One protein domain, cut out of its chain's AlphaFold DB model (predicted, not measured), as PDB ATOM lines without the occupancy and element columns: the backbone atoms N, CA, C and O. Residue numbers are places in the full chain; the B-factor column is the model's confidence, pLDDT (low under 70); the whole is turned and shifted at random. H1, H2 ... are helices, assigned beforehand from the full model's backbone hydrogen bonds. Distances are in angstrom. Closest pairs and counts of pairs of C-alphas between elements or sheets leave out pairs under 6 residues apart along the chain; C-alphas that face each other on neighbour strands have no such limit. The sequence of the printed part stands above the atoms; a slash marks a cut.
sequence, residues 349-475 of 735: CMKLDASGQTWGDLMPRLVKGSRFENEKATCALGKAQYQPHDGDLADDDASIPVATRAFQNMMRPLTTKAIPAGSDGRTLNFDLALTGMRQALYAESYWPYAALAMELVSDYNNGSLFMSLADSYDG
ATOM      1  N   CYS A 349      44.175 -13.274  -1.397       97.69
ATOM      2  CA  CYS A 349      44.777 -12.153  -0.675       97.69
ATOM      3  C   CYS A 349      45.763 -11.377  -1.574       97.69
ATOM      4  O   CYS A 349      45.719 -10.148  -1.632       97.69
ATOM      5  N   MET A 350      46.573 -12.072  -2.385       95.38
ATOM      6  CA  MET A 350      47.476 -11.452  -3.371       95.38
ATOM      7  C   MET A 350      46.769 -10.681  -4.494       95.38
ATOM      8  O   MET A 350      47.396  -9.847  -5.145       95.38
ATOM      9  N   LYS A 351      45.464 -10.886  -4.699       96.12
ATOM     10  CA  LYS A 351      44.666 -10.167  -5.706       96.12
ATOM     11  C   LYS A 351      43.971  -8.917  -5.134       96.12
ATOM     12  O   LYS A 351      43.384  -8.155  -5.902       96.12
ATOM     13  N   LEU A 352      44.072  -8.651  -3.822       94.62
ATOM     14  CA  LEU A 352      43.364  -7.546  -3.152       94.62
ATOM     15  C   LEU A 352      43.742  -6.143  -3.655       94.62
ATOM     16  O   LEU A 352      42.841  -5.393  -4.018       94.62
ATOM     17  N   ASP A 353      45.024  -5.775  -3.754       88.88
ATOM     18  CA  ASP A 353      45.395  -4.407  -4.191       88.88
ATOM     19  C   ASP A 353      44.946  -4.118  -5.641       88.88
ATOM     20  O   ASP A 353      44.485  -3.013  -5.962       88.88
ATOM     21  N   ALA A 354      44.987  -5.151  -6.491       93.25
ATOM     22  CA  ALA A 354      44.495  -5.120  -7.867       93.25
ATOM     23  C   ALA A 354      42.957  -5.083  -7.971       93.25
ATOM     24  O   ALA A 354      42.436  -4.597  -8.974       93.25
ATOM     25  N   SER A 355      42.223  -5.547  -6.950       94.12
ATOM     26  CA  SER A 355      40.751  -5.487  -6.914       94.12
ATOM     27  C   SER A 355      40.209  -4.055  -6.812       94.12
ATOM     28  O   SER A 355      39.079  -3.788  -7.214       94.12
ATOM     29  N   GLY A 356      41.002  -3.136  -6.247       93.31
ATOM     30  CA  GLY A 356      40.588  -1.762  -5.957       93.31
ATOM     31  C   GLY A 356      39.585  -1.607  -4.805       93.31
ATOM     32  O   GLY A 356      39.201  -0.476  -4.518       93.31
ATOM     33  N   GLN A 357      39.177  -2.696  -4.141       96.31
ATOM     34  CA  GLN A 357      38.246  -2.661  -3.010       96.31
ATOM     35  C   GLN A 357      38.857  -1.970  -1.780       96.31
ATOM     36  O   GLN A 357      40.072  -1.978  -1.571       96.31
ATOM     37  N   THR A 358      38.005  -1.403  -0.930       96.69
ATOM     38  CA  THR A 358      38.363  -0.902   0.406       96.69
ATOM     39  C   THR A 358      38.062  -1.941   1.487       96.69
ATOM     40  O   THR A 358      37.279  -2.876   1.280       96.69
ATOM     41  N   TRP A 359      38.604  -1.759   2.695       95.75
ATOM     42  CA  TRP A 359      38.134  -2.542   3.847       95.75
ATOM     43  C   TRP A 359      36.664  -2.255   4.187       95.75
ATOM     44  O   TRP A 359      36.000  -3.118   4.759       95.75
ATOM     45  N   GLY A 360      36.140  -1.076   3.823       95.44
ATOM     46  CA  GLY A 360      34.720  -0.741   3.933       95.44
ATOM     47  C   GLY A 360      33.832  -1.616   3.049       95.44
ATOM     48  O   GLY A 360      32.778  -2.048   3.507       95.44
ATOM     49  N   ASP A 361      34.275  -1.947   1.832       95.44
ATOM     50  CA  ASP A 361      33.553  -2.847   0.921       95.44
ATOM     51  C   ASP A 361      33.554  -4.297   1.428       95.44
ATOM     52  O   ASP A 361      32.530  -4.979   1.380       95.44
ATOM     53  N   LEU A 362      34.700  -4.766   1.938       94.44
ATOM     54  CA  LEU A 362      34.864  -6.141   2.425       94.44
ATOM     55  C   LEU A 362      34.227  -6.376   3.803       94.44
ATOM     56  O   LEU A 362      33.707  -7.457   4.073       94.44
ATOM     57  N   MET A 363      34.284  -5.386   4.699       93.88
ATOM     58  CA  MET A 363      33.846  -5.508   6.095       93.88
ATOM     59  C   MET A 363      33.024  -4.290   6.579       93.88
ATOM     60  O   MET A 363      33.352  -3.689   7.610       93.88
ATOM     61  N   PRO A 364      31.887  -3.956   5.927       90.25
ATOM     62  CA  PRO A 364      31.089  -2.740   6.186       90.25
ATOM     63  C   PRO A 364      30.438  -2.653   7.580       90.25
ATOM     64  O   PRO A 364      29.819  -1.643   7.921       90.25
ATOM     65  N   ARG A 365      30.537  -3.710   8.396       87.69
ATOM     66  CA  ARG A 365      30.130  -3.716   9.815       87.69
ATOM     67  C   ARG A 365      31.295  -3.483  10.782       87.69
ATOM     68  O   ARG A 365      31.048  -3.074  11.909       87.69
ATOM     69  N   LEU A 366      32.526  -3.780  10.360       84.50
ATOM     70  CA  LEU A 366      33.702  -3.873  11.226       84.50
ATOM     71  C   LEU A 366      34.499  -2.569  11.258       84.50
ATOM     72  O   LEU A 366      34.808  -2.054  12.327       84.50
ATOM     73  N   VAL A 367      34.812  -2.032  10.076       89.00
ATOM     74  CA  VAL A 367      35.673  -0.846   9.931       89.00
ATOM     75  C   VAL A 367      34.891   0.465   9.844       89.00
ATOM     76  O   VAL A 367      35.502   1.526   9.748       89.00
ATOM     77  N   LYS A 368      33.556   0.417   9.891       91.81
ATOM     78  CA  LYS A 368      32.671   1.574   9.715       91.81
ATOM     79  C   LYS A 368      32.930   2.681  10.742       91.81
ATOM     80  O   LYS A 368      32.911   2.429  11.944       91.81
ATOM     81  N   GLY A 369      33.132   3.911  10.274       89.94
ATOM     82  CA  GLY A 369      33.508   5.058  11.104       89.94
ATOM     83  C   GLY A 369      34.949   5.016  11.628       89.94
ATOM     84  O   GLY A 369      35.337   5.894  12.397       89.94
ATOM     85  N   SER A 370      35.749   4.021  11.232       88.50
ATOM     86  CA  SER A 370      37.176   3.945  11.545       88.50
ATOM     87  C   SER A 370      38.028   4.443  10.379       88.50
ATOM     88  O   SER A 370      37.572   4.523   9.239       88.50
ATOM     89  N   ARG A 371      39.314   4.694  10.650       88.81
ATOM     90  CA  ARG A 371      40.308   5.035   9.621       88.81
ATOM     91  C   ARG A 371      40.330   4.057   8.433       88.81
ATOM     92  O   ARG A 371      40.458   4.501   7.300       88.81
ATOM     93  N   PHE A 372      40.120   2.762   8.682       91.44
ATOM     94  CA  PHE A 372      40.234   1.725   7.659       91.44
ATOM     95  C   PHE A 372      39.062   1.703   6.669       91.44
ATOM     96  O   PHE A 372      39.218   1.138   5.594       91.44
ATOM     97  N   GLU A 373      37.920   2.340   6.969       93.38
ATOM     98  CA  GLU A 373      36.709   2.301   6.124       93.38
ATOM     99  C   GLU A 373      36.971   2.687   4.662       93.38
ATOM    100  O   GLU A 373      36.394   2.092   3.761       93.38
ATOM    101  N   ASN A 374      37.873   3.646   4.437       95.44
ATOM    102  CA  ASN A 374      38.220   4.165   3.112       95.44
ATOM    103  C   ASN A 374      39.681   3.852   2.721       95.44
ATOM    104  O   ASN A 374      40.172   4.356   1.711       95.44
ATOM    105  N   GLU A 375      40.397   3.053   3.518       94.62
ATOM    106  CA  GLU A 375      41.721   2.543   3.145       94.62
ATOM    107  C   GLU A 375      41.540   1.347   2.193       94.62
ATOM    108  O   GLU A 375      40.639   0.521   2.373       94.62
ATOM    109  N   LYS A 376      42.389   1.260   1.159       95.69
ATOM    110  CA  LYS A 376      42.412   0.123   0.228       95.69
ATOM    111  C   LYS A 376      42.624  -1.193   0.981       95.69
ATOM    112  O   LYS A 376      43.450  -1.253   1.891       95.69
ATOM    113  N   ALA A 377      41.959  -2.249   0.523       96.19
ATOM    114  CA  ALA A 377      42.294  -3.610   0.900       96.19
ATOM    115  C   ALA A 377      43.626  -4.024   0.252       96.19
ATOM    116  O   ALA A 377      43.815  -3.902  -0.959       96.19
ATOM    117  N   THR A 378      44.549  -4.517   1.071       95.25
ATOM    118  CA  THR A 378      45.882  -4.997   0.677       95.25
ATOM    119  C   THR A 378      46.184  -6.310   1.393       95.25
ATOM    120  O   THR A 378      45.395  -6.770   2.220       95.25
ATOM    121  N   CYS A 379      47.312  -6.941   1.066       96.44
ATOM    122  CA  CYS A 379      47.734  -8.170   1.722       96.44
ATOM    123  C   CYS A 379      49.217  -8.133   2.087       96.44
ATOM    124  O   CYS A 379      50.086  -8.063   1.212       96.44
ATOM    125  N   ALA A 380      49.508  -8.254   3.384       96.69
ATOM    126  CA  ALA A 380      50.865  -8.183   3.917       96.69
ATOM    127  C   ALA A 380      51.826  -9.229   3.317       96.69
ATOM    128  O   ALA A 380      53.017  -8.949   3.200       96.69
ATOM    129  N   LEU A 381      51.319 -10.383   2.853       95.81
ATOM    130  CA  LEU A 381      52.116 -11.450   2.222       95.81
ATOM    131  C   LEU A 381      52.840 -11.022   0.931       95.81
ATOM    132  O   LEU A 381      53.730 -11.734   0.481       95.81
ATOM    133  N   GLY A 382      52.483  -9.871   0.346       93.81
ATOM    134  CA  GLY A 382      53.115  -9.299  -0.847       93.81
ATOM    135  C   GLY A 382      54.089  -8.160  -0.538       93.81
ATOM    136  O   GLY A 382      54.668  -7.575  -1.453       93.81
ATOM    137  N   LYS A 383      54.270  -7.797   0.739       94.19
ATOM    138  CA  LYS A 383      55.200  -6.736   1.142       94.19
ATOM    139  C   LYS A 383      56.639  -7.232   1.030       94.19
ATOM    140  O   LYS A 383      56.951  -8.349   1.441       94.19
ATOM    141  N   ALA A 384      57.522  -6.362   0.533       92.94
ATOM    142  CA  ALA A 384      58.943  -6.656   0.336       92.94
ATOM    143  C   ALA A 384      59.622  -7.202   1.606       92.94
ATOM    144  O   ALA A 384      60.370  -8.163   1.524       92.94
ATOM    145  N   GLN A 385      59.289  -6.655   2.782       92.50
ATOM    146  CA  GLN A 385      59.868  -7.048   4.078       92.50
ATOM    147  C   GLN A 385      59.522  -8.471   4.559       92.50
ATOM    148  O   GLN A 385      60.011  -8.875   5.609       92.50
ATOM    149  N   TYR A 386      58.659  -9.195   3.839       93.44
ATOM    150  CA  TYR A 386      58.339 -10.601   4.102       93.44
ATOM    151  C   TYR A 386      58.602 -11.508   2.894       93.44
ATOM    152  O   TYR A 386      58.395 -12.715   3.005       93.44
ATOM    153  N   GLN A 387      59.041 -10.970   1.747       91.88
ATOM    154  CA  GLN A 387      59.423 -11.828   0.624       91.88
ATOM    155  C   GLN A 387      60.687 -12.617   1.002       91.88
ATOM    156  O   GLN A 387      61.604 -11.998   1.530       91.88
ATOM    157  N   PRO A 388      60.761 -13.934   0.730       85.94
ATOM    158  CA  PRO A 388      61.890 -14.759   1.166       85.94
ATOM    159  C   PRO A 388      63.228 -14.292   0.582       85.94
ATOM    160  O   PRO A 388      63.341 -14.126  -0.642       85.94
ATOM    161  N   HIS A 389      64.220 -14.074   1.445       85.25
ATOM    162  CA  HIS A 389      65.540 -13.533   1.110       85.25
ATOM    163  C   HIS A 389      66.667 -14.223   1.901       85.25
ATOM    164  O   HIS A 389      66.668 -14.143   3.126       85.25
ATOM    165  N   ASP A 390      67.667 -14.772   1.189       80.19
ATOM    166  CA  ASP A 390      68.831 -15.520   1.702       80.19
ATOM    167  C   ASP A 390      69.288 -15.141   3.130       80.19
ATOM    168  O   ASP A 390      70.061 -14.196   3.339       80.19
ATOM    169  N   GLY A 391      68.863 -15.942   4.108       74.88
ATOM    170  CA  GLY A 391      69.127 -15.753   5.538       74.88
ATOM    171  C   GLY A 391      67.872 -15.521   6.387       74.88
ATOM    172  O   GLY A 391      67.999 -15.282   7.591       74.88
ATOM    173  N   ASP A 392      66.687 -15.597   5.784       79.62
ATOM    174  CA  ASP A 392      65.397 -15.460   6.451       79.62
ATOM    175  C   ASP A 392      65.074 -16.633   7.388       79.62
ATOM    176  O   ASP A 392      65.604 -17.742   7.279       79.62
ATOM    177  N   LEU A 393      64.114 -16.412   8.294       74.69
ATOM    178  CA  LEU A 393      63.612 -17.471   9.176       74.69
ATOM    179  C   LEU A 393      62.884 -18.589   8.422       74.69
ATOM    180  O   LEU A 393      62.694 -19.641   9.022       74.69
ATOM    181  N   ALA A 394      62.447 -18.364   7.179       80.31
ATOM    182  CA  ALA A 394      61.681 -19.305   6.355       80.31
ATOM    183  C   ALA A 394      62.484 -19.946   5.200       80.31
ATOM    184  O   ALA A 394      61.915 -20.675   4.392       80.31
ATOM    185  N   ASP A 395      63.795 -19.698   5.097       76.31
ATOM    186  CA  ASP A 395      64.646 -20.255   4.028       76.31
ATOM    187  C   ASP A 395      65.049 -21.730   4.254       76.31
ATOM    188  O   ASP A 395      65.929 -22.260   3.571       76.31
ATOM    189  N   ASP A 396      64.417 -22.420   5.205       77.94
ATOM    190  CA  ASP A 396      64.682 -23.824   5.521       77.94
ATOM    191  C   ASP A 396      64.167 -24.809   4.454       77.94
ATOM    192  O   ASP A 396      64.743 -25.891   4.314       77.94
ATOM    193  N   ASP A 397      63.170 -24.430   3.642       81.62
ATOM    194  CA  ASP A 397      62.786 -25.178   2.435       81.62
ATOM    195  C   ASP A 397      62.333 -24.265   1.271       81.62
ATOM    196  O   ASP A 397      61.269 -23.631   1.272       81.62
ATOM    197  N   ALA A 398      63.144 -24.247   0.208       82.69
ATOM    198  CA  ALA A 398      62.890 -23.494  -1.021       82.69
ATOM    199  C   ALA A 398      61.683 -24.008  -1.841       82.69
ATOM    200  O   ALA A 398      61.154 -23.262  -2.668       82.69
ATOM    201  N   SER A 399      61.223 -25.246  -1.614       87.56
ATOM    202  CA  SER A 399      60.078 -25.854  -2.310       87.56
ATOM    203  C   SER A 399      58.710 -25.398  -1.782       87.56
ATOM    204  O   SER A 399      57.710 -25.517  -2.491       87.56
ATOM    205  N   ILE A 400      58.665 -24.815  -0.577       91.94
ATOM    206  CA  ILE A 400      57.455 -24.218   0.011       91.94
ATOM    207  C   ILE A 400      56.944 -23.054  -0.878       91.94
ATOM    208  O   ILE A 400      57.755 -22.308  -1.440       91.94
ATOM    209  N   PRO A 401      55.619 -22.835  -1.020       93.00
ATOM    210  CA  PRO A 401      55.084 -21.689  -1.759       93.00
ATOM    211  C   PRO A 401      55.532 -20.338  -1.177       93.00
ATOM    212  O   PRO A 401      55.538 -20.148   0.039       93.00
ATOM    213  N   VAL A 402      55.826 -19.357  -2.040       93.44
ATOM    214  CA  VAL A 402      56.338 -18.027  -1.637       93.44
ATOM    215  C   VAL A 402      55.443 -17.345  -0.596       93.44
ATOM    216  O   VAL A 402      55.948 -16.851   0.407       93.44
ATOM    217  N   ALA A 403      54.117 -17.382  -0.774       94.81
ATOM    218  CA  ALA A 403      53.171 -16.798   0.180       94.81
ATOM    219  C   ALA A 403      53.131 -17.536   1.536       94.81
ATOM    220  O   ALA A 403      52.875 -16.914   2.566       94.81
ATOM    221  N   THR A 404      53.438 -18.841   1.558       96.62
ATOM    222  CA  THR A 404      53.589 -19.609   2.806       96.62
ATOM    223  C   THR A 404      54.869 -19.199   3.537       96.62
ATOM    224  O   THR A 404      54.799 -18.895   4.727       96.62
ATOM    225  N   ARG A 405      56.010 -19.069   2.838       95.81
ATOM    226  CA  ARG A 405      57.239 -18.520   3.448       95.81
ATOM    227  C   ARG A 405      57.068 -17.075   3.926       95.81
ATOM    228  O   ARG A 405      57.536 -16.738   5.006       95.81
ATOM    229  N   ALA A 406      56.331 -16.235   3.197       96.25
ATOM    230  CA  ALA A 406      56.036 -14.869   3.636       96.25
ATOM    231  C   ALA A 406      55.184 -14.825   4.922       96.25
ATOM    232  O   ALA A 406      55.405 -13.979   5.792       96.25
ATOM    233  N   PHE A 407      54.251 -15.767   5.090       97.69
ATOM    234  CA  PHE A 407      53.501 -15.929   6.337       97.69
ATOM    235  C   PHE A 407      54.393 -16.441   7.477       97.69
ATOM    236  O   PHE A 407      54.350 -15.889   8.575       97.69
ATOM    237  N   GLN A 408      55.261 -17.425   7.214       97.06
ATOM    238  CA  GLN A 408      56.264 -17.899   8.175       97.06
ATOM    239  C   GLN A 408      57.195 -16.758   8.626       97.06
ATOM    240  O   GLN A 408      57.347 -16.552   9.826       97.06
ATOM    241  N   ASN A 409      57.747 -15.957   7.711       95.69
ATOM    242  CA  ASN A 409      58.585 -14.792   8.031       95.69
ATOM    243  C   ASN A 409      57.870 -13.767   8.930       95.69
ATOM    244  O   ASN A 409      58.477 -13.203   9.840       95.69
ATOM    245  N   MET A 410      56.572 -13.543   8.710       95.75
ATOM    246  CA  MET A 410      55.759 -12.642   9.529       95.75
ATOM    247  C   MET A 410      55.407 -13.228  10.909       95.75
ATOM    248  O   MET A 410      55.361 -12.481  11.886       95.75
ATOM    249  N   MET A 411      55.169 -14.544  11.009       97.06
ATOM    250  CA  MET A 411      54.660 -15.181  12.233       97.06
ATOM    251  C   MET A 411      55.736 -15.829  13.109       97.06
ATOM    252  O   MET A 411      55.654 -15.703  14.330       97.06
ATOM    253  N   ARG A 412      56.774 -16.465  12.546       96.31
ATOM    254  CA  ARG A 412      57.861 -17.121  13.307       96.31
ATOM    255  C   ARG A 412      58.518 -16.215  14.373       96.31
ATOM    256  O   ARG A 412      58.832 -16.741  15.440       96.31
ATOM    257  N   PRO A 413      58.648 -14.877  14.224       95.81
ATOM    258  CA  PRO A 413      59.098 -13.998  15.316       95.81
ATOM    259  C   PRO A 413      58.239 -14.051  16.598       95.81
ATOM    260  O   PRO A 413      58.758 -13.858  17.701       95.81
ATOM    261  N   LEU A 414      56.941 -14.360  16.486       97.19
ATOM    262  CA  LEU A 414      56.005 -14.454  17.615       97.19
ATOM    263  C   LEU A 414      56.225 -15.699  18.496       97.19
ATOM    264  O   LEU A 414      55.628 -15.803  19.567       97.19
ATOM    265  N   THR A 415      57.080 -16.638  18.076       96.00
ATOM    266  CA  THR A 415      57.424 -17.856  18.841       96.00
ATOM    267  C   THR A 415      58.200 -17.553  20.122       96.00
ATOM    268  O   THR A 415      58.085 -18.280  21.107       96.00
ATOM    269  N   THR A 416      58.982 -16.470  20.117       95.12
ATOM    270  CA  THR A 416      59.842 -16.042  21.233       95.12
ATOM    271  C   THR A 416      59.506 -14.645  21.751       95.12
ATOM    272  O   THR A 416      59.897 -14.304  22.868       95.12
ATOM    273  N   LYS A 417      58.763 -13.838  20.979       95.94
ATOM    274  CA  LYS A 417      58.386 -12.467  21.336       95.94
ATOM    275  C   LYS A 417      56.944 -12.160  20.919       95.94
ATOM    276  O   LYS A 417      56.694 -11.711  19.802       95.94
ATOM    277  N   ALA A 418      56.010 -12.345  21.847       97.25
ATOM    278  CA  ALA A 418      54.621 -11.935  21.660       97.25
ATOM    279  C   ALA A 418      54.474 -10.404  21.493       97.25
ATOM    280  O   ALA A 418      55.298  -9.622  21.981       97.25
ATOM    281  N   ILE A 419      53.404  -9.971  20.818       97.88
ATOM    282  CA  ILE A 419      53.065  -8.552  20.581       97.88
ATOM    283  C   ILE A 419      51.774  -8.146  21.316       97.88
ATOM    284  O   ILE A 419      50.940  -9.012  21.566       97.88
ATOM    285  N   PRO A 420      51.548  -6.859  21.650       97.44
ATOM    286  CA  PRO A 420      50.308  -6.413  22.293       97.44
ATOM    287  C   PRO A 420      49.063  -6.787  21.479       97.44
ATOM    288  O   PRO A 420      49.048  -6.623  20.257       97.44
ATOM    289  N   ALA A 421      48.019  -7.275  22.149       92.69
ATOM    290  CA  ALA A 421      46.826  -7.793  21.493       92.69
ATOM    291  C   ALA A 421      45.547  -7.411  22.248       92.69
ATOM    292  O   ALA A 421      44.995  -8.195  23.012       92.69
ATOM    293  N   GLY A 422      45.059  -6.194  21.987       74.50
ATOM    294  CA  GLY A 422      43.875  -5.639  22.643       74.50
ATOM    295  C   GLY A 422      44.202  -4.686  23.797       74.50
ATOM    296  O   GLY A 422      45.355  -4.322  24.022       74.50
ATOM    297  N   SER A 423      43.162  -4.227  24.497       75.69
ATOM    298  CA  SER A 423      43.255  -3.261  25.606       75.69
ATOM    299  C   SER A 423      43.166  -3.891  27.002       75.69
ATOM    300  O   SER A 423      43.240  -3.170  27.992       75.69
ATOM    301  N   ASP A 424      42.986  -5.209  27.088       83.06
ATOM    302  CA  ASP A 424      42.910  -5.983  28.337       83.06
ATOM    303  C   ASP A 424      44.292  -6.410  28.875       83.06
ATOM    304  O   ASP A 424      44.390  -6.946  29.975       83.06
ATOM    305  N   GLY A 425      45.364  -6.128  28.125       87.56
ATOM    306  CA  GLY A 425      46.751  -6.422  28.495       87.56
ATOM    307  C   GLY A 425      47.305  -7.730  27.924       87.56
ATOM    308  O   GLY A 425      48.493  -7.995  28.113       87.56
ATOM    309  N   ARG A 426      46.499  -8.522  27.203       93.69
ATOM    310  CA  ARG A 426      46.955  -9.777  26.584       93.69
ATOM    311  C   ARG A 426      47.911  -9.539  25.411       93.69
ATOM    312  O   ARG A 426      48.012  -8.441  24.851       93.69
ATOM    313  N   THR A 427      48.628 -10.596  25.026       97.00
ATOM    314  CA  THR A 427      49.607 -10.568  23.927       97.00
ATOM    315  C   THR A 427      49.409 -11.732  22.958       97.00
ATOM    316  O   THR A 427      49.001 -12.816  23.357       97.00
ATOM    317  N   LEU A 428      49.675 -11.495  21.673       98.06
ATOM    318  CA  LEU A 428      49.612 -12.493  20.607       98.06
ATOM    319  C   LEU A 428      50.990 -13.147  20.441       98.06
ATOM    320  O   LEU A 428      51.945 -12.477  20.043       98.06
ATOM    321  N   ASN A 429      51.069 -14.442  20.732       97.69
ATOM    322  CA  ASN A 429      52.183 -15.330  20.393       97.69
ATOM    323  C   ASN A 429      51.912 -16.062  19.061       97.69
ATOM    324  O   ASN A 429      50.894 -15.844  18.402       97.69
ATOM    325  N   PHE A 430      52.833 -16.944  18.665       97.75
ATOM    326  CA  PHE A 430      52.700 -17.754  17.451       97.75
ATOM    327  C   PHE A 430      51.446 -18.643  17.452       97.75
ATOM    328  O   PHE A 430      50.706 -18.656  16.472       97.75
ATOM    329  N   ASP A 431      51.166 -19.343  18.554       96.50
ATOM    330  CA  ASP A 431      50.076 -20.326  18.606       96.50
ATOM    331  C   ASP A 431      48.690 -19.669  18.522       96.50
ATOM    332  O   ASP A 431      47.795 -20.187  17.848       96.50
ATOM    333  N   LEU A 432      48.513 -18.489  19.127       98.00
ATOM    334  CA  LEU A 432      47.297 -17.686  18.979       98.00
ATOM    335  C   LEU A 432      47.191 -17.054  17.585       98.00
ATOM    336  O   LEU A 432      46.088 -16.970  17.047       98.00
ATOM    337  N   ALA A 433      48.307 -16.665  16.958       98.38
ATOM    338  CA  ALA A 433      48.300 -16.202  15.569       98.38
ATOM    339  C   ALA A 433      47.866 -17.323  14.607       98.38
ATOM    340  O   ALA A 433      46.988 -17.106  13.771       98.38
ATOM    341  N   LEU A 434      48.395 -18.541  14.776       98.12
ATOM    342  CA  LEU A 434      47.950 -19.713  14.020       98.12
ATOM    343  C   LEU A 434      46.496 -20.077  14.309       98.12
ATOM    344  O   LEU A 434      45.761 -20.383  13.380       98.12
ATOM    345  N   THR A 435      46.051 -20.035  15.564       98.38
ATOM    346  CA  THR A 435      44.664 -20.369  15.926       98.38
ATOM    347  C   THR A 435      43.678 -19.361  15.331       98.38
ATOM    348  O   THR A 435      42.675 -19.759  14.737       98.38
ATOM    349  N   GLY A 436      44.010 -18.067  15.359       98.38
ATOM    350  CA  GLY A 436      43.251 -17.038  14.651       98.38
ATOM    351  C   GLY A 436      43.285 -17.197  13.124       98.38
ATOM    352  O   GLY A 436      42.275 -16.957  12.465       98.38
ATOM    353  N   MET A 437      44.403 -17.660  12.552       98.62
ATOM    354  CA  MET A 437      44.492 -17.973  11.122       98.62
ATOM    355  C   MET A 437      43.634 -19.193  10.750       98.62
ATOM    356  O   MET A 437      42.848 -19.107   9.812       98.62
ATOM    357  N   ARG A 438      43.705 -20.294  11.515       98.00
ATOM    358  CA  ARG A 438      42.842 -21.477  11.342       98.00
ATOM    359  C   ARG A 438      41.375 -21.072  11.360       98.00
ATOM    360  O   ARG A 438      40.666 -21.419  10.425       98.00
ATOM    361  N   GLN A 439      40.943 -20.286  12.352       97.88
ATOM    362  CA  GLN A 439      39.570 -19.774  12.442       97.88
ATOM    363  C   GLN A 439      39.133 -19.028  11.176       97.88
ATOM    364  O   GLN A 439      37.991 -19.180  10.740       97.88
ATOM    365  N   ALA A 440      40.021 -18.240  10.570       98.00
ATOM    366  CA  ALA A 440      39.703 -17.534   9.338       98.00
ATOM    367  C   ALA A 440      39.592 -18.460   8.115       98.00
ATOM    368  O   ALA A 440      38.820 -18.163   7.211       98.00
ATOM    369  N   LEU A 441      40.303 -19.590   8.089       98.00
ATOM    370  CA  LEU A 441      40.233 -20.560   6.988       98.00
ATOM    371  C   LEU A 441      38.928 -21.378   6.977       98.00
ATOM    372  O   LEU A 441      38.560 -21.898   5.933       98.00
ATOM    373  N   TYR A 442      38.171 -21.447   8.083       95.81
ATOM    374  CA  TYR A 442      36.878 -22.163   8.114       95.81
ATOM    375  C   TYR A 442      35.849 -21.643   7.099       95.81
ATOM    376  O   TYR A 442      34.955 -22.400   6.722       95.81
ATOM    377  N   ALA A 443      35.931 -20.378   6.676       92.38
ATOM    378  CA  ALA A 443      35.047 -19.825   5.657       92.38
ATOM    379  C   ALA A 443      35.649 -18.594   4.967       92.38
ATOM    380  O   ALA A 443      36.181 -17.697   5.621       92.38
ATOM    381  N   GLU A 444      35.416 -18.477   3.660       91.81
ATOM    382  CA  GLU A 444      35.784 -17.320   2.820       91.81
ATOM    383  C   GLU A 444      35.324 -15.970   3.407       91.81
ATOM    384  O   GLU A 444      35.971 -14.936   3.239       91.81
ATOM    385  N   SER A 445      34.207 -15.968   4.141       91.25
ATOM    386  CA  SER A 445      33.653 -14.787   4.813       91.25
ATOM    387  C   SER A 445      34.531 -14.244   5.949       91.25
ATOM    388  O   SER A 445      34.356 -13.089   6.344       91.25
ATOM    389  N   TYR A 446      35.486 -15.034   6.452       95.31
ATOM    390  CA  TYR A 446      36.479 -14.618   7.441       95.31
ATOM    391  C   TYR A 446      37.840 -14.242   6.828       95.31
ATOM    392  O   TYR A 446      38.642 -13.594   7.504       95.31
ATOM    393  N   TRP A 447      38.100 -14.545   5.551       97.38
ATOM    394  CA  TRP A 447      39.361 -14.195   4.877       97.38
ATOM    395  C   TRP A 447      39.717 -12.689   4.957       97.38
ATOM    396  O   TRP A 447      40.873 -12.376   5.262       97.38
ATOM    397  N   PRO A 448      38.777 -11.724   4.821       97.50
ATOM    398  CA  PRO A 448      39.072 -10.302   5.044       97.50
ATOM    399  C   PRO A 448      39.585  -9.965   6.450       97.50
ATOM    400  O   PRO A 448      40.371  -9.030   6.605       97.50
ATOM    401  N   TYR A 449      39.182 -10.732   7.466       96.81
ATOM    402  CA  TYR A 449      39.602 -10.527   8.850       96.81
ATOM    403  C   TYR A 449      41.049 -10.994   9.041       96.81
ATOM    404  O   TYR A 449      41.821 -10.283   9.675       96.81
ATOM    405  N   ALA A 450      41.451 -12.121   8.436       97.94
ATOM    406  CA  ALA A 450      42.853 -12.553   8.411       97.94
ATOM    407  C   ALA A 450      43.750 -11.587   7.621       97.94
ATOM    408  O   ALA A 450      44.822 -11.224   8.102       97.94
ATOM    409  N   ALA A 451      43.302 -11.115   6.453       98.12
ATOM    410  CA  ALA A 451      44.043 -10.128   5.665       98.12
ATOM    411  C   ALA A 451      44.311  -8.843   6.473       98.12
ATOM    412  O   ALA A 451      45.465  -8.437   6.618       98.12
ATOM    413  N   LEU A 452      43.278  -8.268   7.102       97.00
ATOM    414  CA  LEU A 452      43.436  -7.105   7.981       97.00
ATOM    415  C   LEU A 452      44.241  -7.429   9.254       97.00
ATOM    416  O   LEU A 452      44.969  -6.572   9.747       97.00
ATOM    417  N   ALA A 453      44.160  -8.647   9.793       97.62
ATOM    418  CA  ALA A 453      44.948  -9.041  10.961       97.62
ATOM    419  C   ALA A 453      46.452  -9.085  10.648       97.62
ATOM    420  O   ALA A 453      47.251  -8.598  11.446       97.62
ATOM    421  N   MET A 454      46.843  -9.578   9.468       98.19
ATOM    422  CA  MET A 454      48.235  -9.528   9.005       98.19
ATOM    423  C   MET A 454      48.716  -8.088   8.771       98.19
ATOM    424  O   MET A 454      49.839  -7.754   9.136       98.19
ATOM    425  N   GLU A 455      47.865  -7.204   8.244       96.12
ATOM    426  CA  GLU A 455      48.163  -5.766   8.134       96.12
ATOM    427  C   GLU A 455      48.359  -5.098   9.515       96.12
ATOM    428  O   GLU A 455      49.272  -4.287   9.698       96.12
ATOM    429  N   LEU A 456      47.556  -5.479  10.518       95.81
ATOM    430  CA  LEU A 456      47.672  -5.002  11.904       95.81
ATOM    431  C   LEU A 456      48.943  -5.500  12.613       95.81
ATOM    432  O   LEU A 456      49.577  -4.725  13.336       95.81
ATOM    433  N   VAL A 457      49.356  -6.748  12.366       97.12
ATOM    434  CA  VAL A 457      50.660  -7.278  12.801       97.12
ATOM    435  C   VAL A 457      51.793  -6.498  12.125       97.12
ATOM    436  O   VAL A 457      52.642  -5.941  12.821       97.12
ATOM    437  N   SER A 458      51.754  -6.404  10.791       96.12
ATOM    438  CA  SER A 458      52.798  -5.829   9.930       96.12
ATOM    439  C   SER A 458      53.131  -4.373  10.254       96.12
ATOM    440  O   SER A 458      54.283  -4.043  10.530       96.12
ATOM    441  N   ASP A 459      52.131  -3.489  10.219       94.56
ATOM    442  CA  ASP A 459      52.382  -2.039  10.151       94.56
ATOM    443  C   ASP A 459      52.121  -1.323  11.483       94.56
ATOM    444  O   ASP A 459      52.451  -0.144  11.641       94.56
ATOM    445  N   TYR A 460      51.535  -2.032  12.454       93.69
ATOM    446  CA  TYR A 460      51.100  -1.463  13.733       93.69
ATOM    447  C   TYR A 460      51.557  -2.267  14.957       93.69
ATOM    448  O   TYR A 460      51.314  -1.814  16.076       93.69
ATOM    449  N   ASN A 461      52.232  -3.417  14.776       95.56
ATOM    450  CA  ASN A 461      52.651  -4.315  15.863       95.56
ATOM    451  C   ASN A 461      51.457  -4.642  16.797       95.56
ATOM    452  O   ASN A 461      51.572  -4.609  18.023       95.56
ATOM    453  N   ASN A 462      50.282  -4.895  16.209       95.88
ATOM    454  CA  ASN A 462      49.023  -5.087  16.926       95.88
ATOM    455  C   ASN A 462      48.396  -6.447  16.593       95.88
ATOM    456  O   ASN A 462      47.888  -6.660  15.494       95.88
ATOM    457  N   GLY A 463      48.364  -7.345  17.575       96.94
ATOM    458  CA  GLY A 463      47.770  -8.673  17.446       96.94
ATOM    459  C   GLY A 463      46.259  -8.745  17.688       96.94
ATOM    460  O   GLY A 463      45.714  -9.847  17.687       96.94
ATOM    461  N   SER A 464      45.563  -7.623  17.926       95.25
ATOM    462  CA  SER A 464      44.187  -7.631  18.456       95.25
ATOM    463  C   SER A 464      43.174  -8.413  17.609       95.25
ATOM    464  O   SER A 464      42.279  -9.048  18.168       95.25
ATOM    465  N   LEU A 465      43.296  -8.397  16.276       95.38
ATOM    466  CA  LEU A 465      42.340  -9.078  15.395       95.38
ATOM    467  C   LEU A 465      42.606 -10.589  15.292       95.38
ATOM    468  O   LEU A 465      41.652 -11.360  15.339       95.38
ATOM    469  N   PHE A 466      43.871 -11.026  15.273       97.94
ATOM    470  CA  PHE A 466      44.197 -12.451  15.418       97.94
ATOM    471  C   PHE A 466      43.795 -12.981  16.799       97.94
ATOM    472  O   PHE A 466      43.235 -14.067  16.874       97.94
ATOM    473  N   MET A 467      43.976 -12.199  17.870       97.31
ATOM    474  CA  MET A 467      43.484 -12.557  19.207       97.31
ATOM    475  C   MET A 467      41.956 -12.687  19.238       97.31
ATOM    476  O   MET A 467      41.444 -13.638  19.809       97.31
ATOM    477  N   SER A 468      41.218 -11.791  18.570       95.19
ATOM    478  CA  SER A 468      39.750 -11.891  18.476       95.19
ATOM    479  C   SER A 468      39.291 -13.128  17.687       95.19
ATOM    480  O   SER A 468      38.275 -13.730  18.026       95.19
ATOM    481  N   LEU A 469      40.036 -13.526  16.649       97.06
ATOM    482  CA  LEU A 469      39.788 -14.768  15.908       97.06
ATOM    483  C   LEU A 469      40.140 -16.005  16.756       97.06
ATOM    484  O   LEU A 469      39.372 -16.959  16.782       97.06
ATOM    485  N   ALA A 470      41.250 -15.979  17.499       97.75
ATOM    486  CA  ALA A 470      41.640 -17.062  18.400       97.75
ATOM    487  C   ALA A 470      40.653 -17.225  19.567       97.75
ATOM    488  O   ALA A 470      40.243 -18.338  19.867       97.75
ATOM    489  N   ASP A 471      40.200 -16.127  20.179       96.81
ATOM    490  CA  ASP A 471      39.137 -16.130  21.191       96.81
ATOM    491  C   ASP A 471      37.828 -16.723  20.642       96.81
ATOM    492  O   ASP A 471      37.183 -17.510  21.332       96.81
ATOM    493  N   SER A 472      37.474 -16.428  19.384       94.69
ATOM    494  CA  SER A 472      36.302 -17.023  18.720       94.69
ATOM    495  C   SER A 472      36.435 -18.530  18.462       94.69
ATOM    496  O   SER A 472      35.413 -19.209  18.428       94.69
ATOM    497  N   TYR A 473      37.653 -19.046  18.277       95.94
ATOM    498  CA  TYR A 473      37.930 -20.480  18.108       95.94
ATOM    499  C   TYR A 473      37.970 -21.225  19.449       95.94
ATOM    500  O   TYR A 473      37.526 -22.366  19.580       95.94
ATOM    501  N   ASP A 474      38.516 -20.562  20.465       95.00
ATOM    502  CA  ASP A 474      38.641 -21.081  21.820       95.00
ATOM    503  C   ASP A 474      37.319 -21.057  22.613       95.00
ATOM    504  O   ASP A 474      37.243 -21.684  23.674       95.00
ATOM    505  N   GLY A 475      36.298 -20.336  22.143       94.25
ATOM    506  CA  GLY A 475      35.059 -20.121  22.895       94.25
ATOM    507  C   GLY A 475      35.228 -19.129  24.052       94.25
ATOM    508  O   GLY A 475      34.598 -19.279  25.098       94.25
TER     509      GLY A 475
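Overview. This is residues 349 to 475 of the 735 residues of a protein of Actinomyces graevenitzii C83 (UniProt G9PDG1). Helices H5, H6 and H7 pack together as the core, H5 and H7 crossing about perpendicular, while H4 stands at one side and meets H5 near one end. The short helices H1, H2 and H3 lie outside this core, and a long loop, residues 375 to 401, runs from H3 to H4. The printed part has 127 residues with seven named helices, H1 to H7 in order, and no named strand: all helix. It is compact, with a radius of gyration of the C-alphas of 14.4 A and spans of 42 by 36 by 26 A.

Arrangement. H1, residues 352 to 355, touches no helix. H2, residues 359 to 362, touches H3, residues 371 to 374, closest at the C-alphas of Gly 360 and Glu 373, 4.2 A. H4, residues 402 to 415, touches the hub H5, residues 430 to 441, with residues 411 to 415 alone; the closest C-alphas, Leu 414 and Phe 430, are 4.7 A apart in this hairpin. H6, residues 444 to 460, touches H5 at a shallow tilt of 32 degrees, only just short of steep, closest at the C-alphas of Ala 440 and Tyr 446, 4.7 A. H7, residues 464 to 474, is about perpendicular to H5 at 75 degrees, with the C-alphas of Gly 436 and Ala 470 closest at 4.1 A. Every O i to N i+4 pair is within hydrogen-bond range in H5 and H7, against 7 of 10 in H4 and 11 of 13 in H6; H1, H2 and H3 are too short for one.

Along the chain. H1 begins at C-alpha 352 (43.364, -7.546, -3.152). H4 measures 20.5 A, H5 16.5 A, H6 24.6 A and H7 14.9 A, ending at C-alpha 474 (38.641, -21.081, 21.820).

Size, cuts and confidence. The C-alphas farthest apart, Gly 369 and Asp 397, are 43.0 A apart. The links H3 to H4 and H4 to H5 are long. The printed part has no cut, and no printed residue is under 70 in pLDDT.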